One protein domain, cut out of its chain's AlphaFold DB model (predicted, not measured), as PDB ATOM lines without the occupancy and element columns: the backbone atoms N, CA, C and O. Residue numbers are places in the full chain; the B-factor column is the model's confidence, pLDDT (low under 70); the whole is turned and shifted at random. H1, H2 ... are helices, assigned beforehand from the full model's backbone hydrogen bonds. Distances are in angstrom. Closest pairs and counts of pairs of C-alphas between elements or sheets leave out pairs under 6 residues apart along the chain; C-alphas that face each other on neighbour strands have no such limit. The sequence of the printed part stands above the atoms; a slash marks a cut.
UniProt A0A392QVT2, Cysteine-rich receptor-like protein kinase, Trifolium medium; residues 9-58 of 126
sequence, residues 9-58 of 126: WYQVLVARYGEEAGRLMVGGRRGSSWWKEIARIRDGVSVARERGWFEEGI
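This is residues 9 to 58 of the 126 residues of the protein "Cysteine-rich receptor-like protein kinase" of Trifolium medium (UniProt A0A392QVT2). Three short helices are spread along the longest axis and joined by winding links, with few contacts between them: H1 is at one end, H2 in between and H3 towards the other end. The link from H1 to H2 folds back on itself in a small turn, where residues 19 to 20 pair antiparallel with residues 23 to 24. The printed part has 50 residues with three named helices, in the order H1, H2, H3, and no named strand; the class is all helix, though under half of the residues, 24 of 50, are in named elements. The whole is only just compact, close to loose, with a radius of gyration of the C-alphas of 11.6 A and spans of 30 by 21 by 18 A.

H1, residues 9 to 17, touches no helix. H2, residues 33 to 42, is apart from H1. H3, residues 53 to 57, only just touches H2, with 3 pairs of C-alphas within 8 A; the closest C-alphas are those of Glu 37 and Phe 54, 7.3 A apart. H1 and H3 are apart. In H1, H2 and H3 every O i to N i+4 pair is within hydrogen-bond range.

H1 begins at C-alpha 9, at (148.156, 175.843, 148.145), and measures 12.1 A from first to last C-alpha. H2 begins at C-alpha 33, at (162.938, 175.383, 160.016), and measures 14.4 A. H3 measures 5.9 A and ends at C-alpha 57, at (168.496, 182.884, 149.992).

The two C-alphas farthest apart are those of Gln 11 and Arg 49, at 32.4 A. The printed part has no cut. The link from H1 to H2, 15 residues, is long, and that from H2 to H3, 10 residues, is short. The mean pLDDT of the printed part is 72.3; residues 27 to 31, 44 to 52 and 54 to 58 are under 70.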
ATOM      1  N   TRP A   9     146.979 175.592 147.316       83.94
ATOM      2  CA  TRP A   9     148.156 175.843 148.145       83.94
ATOM      3  C   TRP A   9     147.781 176.088 149.614       83.94
ATOM      4  O   TRP A   9     148.446 175.570 150.509       83.94
ATOM      5  N   TYR A  10     146.696 176.824 149.873       83.56
ATOM      6  CA  TYR A  10     146.228 177.116 151.222       83.56
ATOM      7  C   TYR A  10     145.669 175.853 151.876       83.56
ATOM      8  O   TYR A  10     146.050 175.529 152.998       83.56
ATOM      9  N   GLN A  11     144.857 175.079 151.150       85.81
ATOM     10  CA  GLN A  11     144.304 173.811 151.639       85.81
ATOM     11  C   GLN A  11     145.396 172.797 152.017       85.81
ATOM     12  O   GLN A  11     145.309 172.162 153.067       85.81
ATOM     13  N   VAL A  12     146.459 172.687 151.213       86.44
ATOM     14  CA  VAL A  12     147.621 171.833 151.525       86.44
ATOM     15  C   VAL A  12     148.316 172.289 152.811       86.44
ATOM     16  O   VAL A  12     148.704 171.457 153.634       86.44
ATOM     17  N   LEU A  13     148.463 173.602 153.014       83.94
ATOM     18  CA  LEU A  13     149.062 174.140 154.234       83.94
ATOM     19  C   LEU A  13     148.180 173.895 155.463       83.94
ATOM     20  O   LEU A  13     148.711 173.493 156.498       83.94
ATOM     21  N   VAL A  14     146.862 174.074 155.352       84.56
ATOM     22  CA  VAL A  14     145.910 173.761 156.432       84.56
ATOM     23  C   VAL A  14     145.981 172.276 156.791       84.56
ATOM     24  O   VAL A  14     146.117 171.943 157.964       84.56
ATOM     25  N   ALA A  15     145.981 171.379 155.801       84.50
ATOM     26  CA  ALA A  15     146.065 169.937 156.036       84.50
ATOM     27  C   ALA A  15     147.383 169.515 156.712       84.50
ATOM     28  O   ALA A  15     147.399 168.603 157.536       84.50
ATOM     29  N   ARG A  16     148.498 170.177 156.375       82.12
ATOM     30  CA  ARG A  16     149.830 169.840 156.900       82.12
ATOM     31  C   ARG A  16     150.140 170.472 158.256       82.12
ATOM     32  O   ARG A  16     150.853 169.860 159.051       82.12
ATOM     33  N   TYR A  17     149.683 171.699 158.493       80.75
ATOM     34  CA  TYR A  17     150.103 172.509 159.642       80.75
ATOM     35  C   TYR A  17     148.966 172.890 160.589       80.75
ATOM     36  O   TYR A  17     149.254 173.282 161.717       80.75
ATOM     37  N   GLY A  18     147.709 172.738 160.175       84.25
ATOM     38  CA  GLY A  18     146.536 173.158 160.935       84.25
ATOM     39  C   GLY A  18     146.234 174.652 160.803       84.25
ATOM     40  O   GLY A  18     147.072 175.458 160.389       84.25
ATOM     41  N   GLU A  19     145.018 175.028 161.184       85.44
ATOM     42  CA  GLU A  19     144.527 176.406 161.187       85.44
ATOM     43  C   GLU A  19     143.763 176.679 162.486       85.44
ATOM     44  O   GLU A  19     142.962 175.856 162.925       85.44
ATOM     45  N   GLU A  20     143.997 177.845 163.086       81.06
ATOM     46  CA  GLU A  20     143.233 178.358 164.222       81.06
ATOM     47  C   GLU A  20     142.786 179.788 163.934       81.06
ATOM     48  O   GLU A  20     143.594 180.622 163.522       81.06
ATOM     49  N   ALA A  21     141.500 180.086 164.133       79.81
ATOM     50  CA  ALA A  21     140.940 181.432 163.973       79.81
ATOM     51  C   ALA A  21     141.330 182.133 162.650       79.81
ATOM     52  O   ALA A  21     141.605 183.335 162.617       79.81
ATOM     53  N   GLY A  22     141.386 181.394 161.538       77.12
ATOM     54  CA  GLY A  22     141.748 181.976 160.247       77.12
ATOM     55  C   GLY A  22     143.252 182.028 159.952       77.12
ATOM     56  O   GLY A  22     143.633 182.577 158.913       77.12
ATOM     57  N   ARG A  23     144.108 181.546 160.867       75.44
ATOM     58  CA  ARG A  23     145.573 181.626 160.793       75.44
ATOM     59  C   ARG A  23     146.196 180.237 160.817       75.44
ATOM     60  O   ARG A  23     145.933 179.443 161.714       75.44
ATOM     61  N   LEU A  24     147.083 179.968 159.858       80.75
ATOM     62  CA  LEU A  24     147.847 178.719 159.838       80.75
ATOM     63  C   LEU A  24     148.693 178.622 161.107       80.75
ATOM     64  O   LEU A  24     149.407 179.577 161.449       80.75
ATOM     65  N   MET A  25     148.623 177.489 161.792       79.56
ATOM     66  CA  MET A  25     149.355 177.313 163.033       79.56
ATOM     67  C   MET A  25     150.857 177.253 162.751       79.56
ATOM     68  O   MET A  25     151.344 176.565 161.846       79.56
ATOM     69  N   VAL A  26     151.630 177.951 163.580       72.38
ATOM     70  CA  VAL A  26     153.070 177.714 163.692       72.38
ATOM     71  C   VAL A  26     153.193 176.439 164.511       72.38
ATOM     72  O   VAL A  26     153.371 176.499 165.723       72.38
ATOM     73  N   GLY A  27     152.942 175.284 163.881       66.19
ATOM     74  CA  GLY A  27     152.974 173.988 164.558       66.19
ATOM     75  C   GLY A  27     154.192 173.890 165.482       66.19
ATOM     76  O   GLY A  27     155.230 174.474 165.174       66.19
ATOM     77  N   GLY A  28     154.042 173.199 166.619       63.62
ATOM     78  CA  GLY A  28     155.003 173.195 167.733       63.62
ATOM     79  C   GLY A  28     156.424 172.706 167.387       63.62
ATOM     80  O   GLY A  28     156.937 172.878 166.286       63.62
ATOM     81  N   ARG A  29     157.133 172.047 168.315       56.25
ATOM     82  CA  ARG A  29     158.560 171.674 168.108       56.25
ATOM     83  C   ARG A  29     158.864 170.914 166.795       56.25
ATOM     84  O   ARG A  29     159.999 170.984 166.334       56.25
ATOM     85  N   ARG A  30     157.867 170.273 166.166       61.75
ATOM     86  CA  ARG A  30     157.963 169.497 164.911       61.75
ATOM     87  C   ARG A  30     157.859 170.309 163.607       61.75
ATOM     88  O   ARG A  30     158.023 169.726 162.539       61.75
ATOM     89  N   GLY A  31     157.591 171.617 163.649       67.38
ATOM     90  CA  GLY A  31     157.624 172.450 162.441       67.38
ATOM     91  C   GLY A  31     159.038 172.517 161.852       67.38
ATOM     92  O   GLY A  31     159.996 172.770 162.591       67.38
ATOM     93  N   SER A  32     159.176 172.297 160.538       75.88
ATOM     94  CA  SER A  32     160.462 172.449 159.846       75.88
ATOM     95  C   SER A  32     160.993 173.874 160.015       75.88
ATOM     96  O   SER A  32     160.211 174.820 160.136       75.88
ATOM     97  N   SER A  33     162.320 174.047 160.004       75.00
ATOM     98  CA  SER A  33     162.938 175.383 160.016       75.00
ATOM     99  C   SER A  33     162.391 176.257 158.881       75.00
ATOM    100  O   SER A  33     162.105 177.432 159.091       75.00
ATOM    101  N   TRP A  34     162.100 175.635 157.733       79.44
ATOM    102  CA  TRP A  34     161.388 176.241 156.610       79.44
ATOM    103  C   TRP A  34     160.029 176.846 156.995       79.44
ATOM    104  O   TRP A  34     159.796 178.034 156.784       79.44
ATOM    105  N   TRP A  35     159.152 176.059 157.628       81.69
ATOM    106  CA  TRP A  35     157.811 176.511 158.019       81.69
ATOM    107  C   TRP A  35     157.838 177.592 159.099       81.69
ATOM    108  O   TRP A  35     157.094 178.568 159.026       81.69
ATOM    109  N   LYS A  36     158.725 177.436 160.089       77.62
ATOM    110  CA  LYS A  36     158.911 178.424 161.160       77.62
ATOM    111  C   LYS A  36     159.307 179.783 160.596       77.62
ATOM    112  O   LYS A  36     158.865 180.805 161.108       77.62
ATOM    113  N   GLU A  37     160.108 179.805 159.539       76.12
ATOM    114  CA  GLU A  37     160.526 181.051 158.913       76.12
ATOM    115  C   GLU A  37     159.456 181.674 158.016       76.12
ATOM    116  O   GLU A  37     159.240 182.880 158.080       76.12
ATOM    117  N   ILE A  38     158.709 180.868 157.259       77.88
ATOM    118  CA  ILE A  38     157.546 181.364 156.505       77.88
ATOM    119  C   ILE A  38     156.506 181.977 157.442       77.88
ATOM    120  O   ILE A  38     155.966 183.045 157.151       77.88
ATOM    121  N   ALA A  39     156.267 181.350 158.594       77.12
ATOM    122  CA  ALA A  39     155.422 181.924 159.630       77.12
ATOM    123  C   ALA A  39     155.964 183.271 160.140       77.12
ATOM    124  O   ALA A  39     155.196 184.224 160.244       77.12
ATOM    125  N   ARG A  40     157.281 183.392 160.376       73.94
ATOM    126  CA  ARG A  40     157.915 184.667 160.769       73.94
ATOM    127  C   ARG A  40     157.719 185.768 159.723       73.94
ATOM    128  O   ARG A  40     157.407 186.894 160.101       73.94
ATOM    129  N   ILE A  41     157.864 185.450 158.434       73.19
ATOM    130  CA  ILE A  41     157.659 186.402 157.328       73.19
ATOM    131  C   ILE A  41     156.200 186.856 157.277       73.19
ATOM    132  O   ILE A  41     155.934 188.054 157.197       73.19
ATOM    133  N   ARG A  42     155.253 185.914 157.367       73.25
ATOM    134  CA  ARG A  42     153.814 186.213 157.414       73.25
ATOM    135  C   ARG A  42     153.467 187.136 158.581       73.25
ATOM    136  O   ARG A  42     152.689 188.068 158.406       73.25
ATOM    137  N   ASP A  43     154.033 186.867 159.753       70.69
ATOM    138  CA  ASP A  43     153.741 187.610 160.979       70.69
ATOM    139  C   ASP A  43     154.521 188.944 161.058       70.69
ATOM    140  O   ASP A  43     154.353 189.700 162.012       70.69
ATOM    141  N   GLY A  44     155.353 189.261 160.054       61.31
ATOM    142  CA  GLY A  44     156.124 190.507 159.984       61.31
ATOM    143  C   GLY A  44     157.223 190.617 161.045       61.31
ATOM    144  O   GLY A  44     157.717 191.709 161.319       61.31
ATOM    145  N   VAL A  45     157.609 189.498 161.663       59.28
ATOM    146  CA  VAL A  45     158.573 189.461 162.767       59.28
ATOM    147  C   VAL A  45     159.983 189.289 162.199       59.28
ATOM    148  O   VAL A  45     160.555 188.201 162.213       59.28
ATOM    149  N   SER A  46     160.566 190.375 161.690       54.09
ATOM    150  CA  SER A  46     161.993 190.430 161.355       54.09
ATOM    151  C   SER A  46     162.791 190.795 162.611       54.09
ATOM    152  O   SER A  46     163.083 191.966 162.862       54.09
ATOM    153  N   VAL A  47     163.114 189.809 163.458       48.25
ATOM    154  CA  VAL A  47     164.042 190.057 164.571       48.25
ATOM    155  C   VAL A  47     165.448 190.130 163.994       48.25
ATOM    156  O   VAL A  47     165.979 189.137 163.512       48.25
ATOM    157  N   ALA A  48     166.063 191.306 164.093       50.78
ATOM    158  CA  ALA A  48     167.385 191.655 163.569       50.78
ATOM    159  C   ALA A  48     168.577 190.813 164.088       50.78
ATOM    160  O   ALA A  48     169.724 191.197 163.872       50.78
ATOM    161  N   ARG A  49     168.344 189.711 164.814       52.06
ATOM    162  CA  ARG A  49     169.396 188.933 165.482       52.06
ATOM    163  C   ARG A  49     169.906 187.731 164.687       52.06
ATOM    164  O   ARG A  49     171.070 187.400 164.856       52.06
ATOM    165  N   GLU A  50     169.103 187.142 163.802       53.81
ATOM    166  CA  GLU A  50     169.523 186.045 162.917       53.81
ATOM    167  C   GLU A  50     168.797 186.185 161.576       53.81
ATOM    168  O   GLU A  50     167.567 186.124 161.528       53.81
ATOM    169  N   ARG A  51     169.552 186.389 160.487       58.78
ATOM    170  CA  ARG A  51     169.004 186.216 159.136       58.78
ATOM    171  C   ARG A  51     168.649 184.740 158.998       58.78
ATOM    172  O   ARG A  51     169.475 183.885 159.288       58.78
ATOM    173  N   GLY A  52     167.406 184.445 158.649       65.94
ATOM    174  CA  GLY A  52     166.992 183.070 158.404       65.94
ATOM    175  C   GLY A  52     167.305 182.619 156.970       65.94
ATOM    176  O   GLY A  52     167.741 183.423 156.141       65.94
ATOM    177  N   TRP A  53     167.054 181.341 156.661       73.25
ATOM    178  CA  TRP A  53     167.380 180.723 155.364       73.25
ATOM    179  C   TRP A  53     166.734 181.448 154.167       73.25
ATOM    180  O   TRP A  53     167.266 181.413 153.060       73.25
ATOM    181  N   PHE A  54     165.589 182.107 154.365       69.81
ATOM    182  CA  PHE A  54     164.872 182.861 153.340       69.81
ATOM    183  C   PHE A  54     165.511 184.231 153.102       69.81
ATOM    184  O   PHE A  54     165.675 184.639 151.954       69.81
ATOM    185  N   GLU A  55     165.902 184.941 154.164       65.56
ATOM    186  CA  GLU A  55     166.624 186.211 154.013       65.56
ATOM    187  C   GLU A  55     168.041 186.018 153.464       65.56
ATOM    188  O   GLU A  55     168.552 186.909 152.785       65.56
ATOM    189  N   GLU A  56     168.673 184.878 153.750       67.50
ATOM    190  CA  GLU A  56     169.964 184.494 153.172       67.50
ATOM    191  C   GLU A  56     169.837 184.059 151.705       67.50
ATOM    192  O   GLU A  56     170.718 184.347 150.898       67.50
ATOM    193  N   GLY A  57     168.728 183.407 151.340       69.31
ATOM    194  CA  GLY A  57     168.496 182.884 149.992       69.31
ATOM    195  C   GLY A  57     167.986 183.901 148.965       69.31
ATOM    196  O   GLY A  57     167.908 183.569 147.782       69.31
ATOM    197  N   ILE A  58     167.620 185.123 149.376       67.94
ATOM    198  CA  ILE A  58     167.012 186.125 148.486       67.94
ATOM    199  C   ILE A  58     167.914 187.340 148.301       67.94
ATOM    200  O   ILE A  58     168.215 188.086 149.231       67.94
TER     201      ILE A  58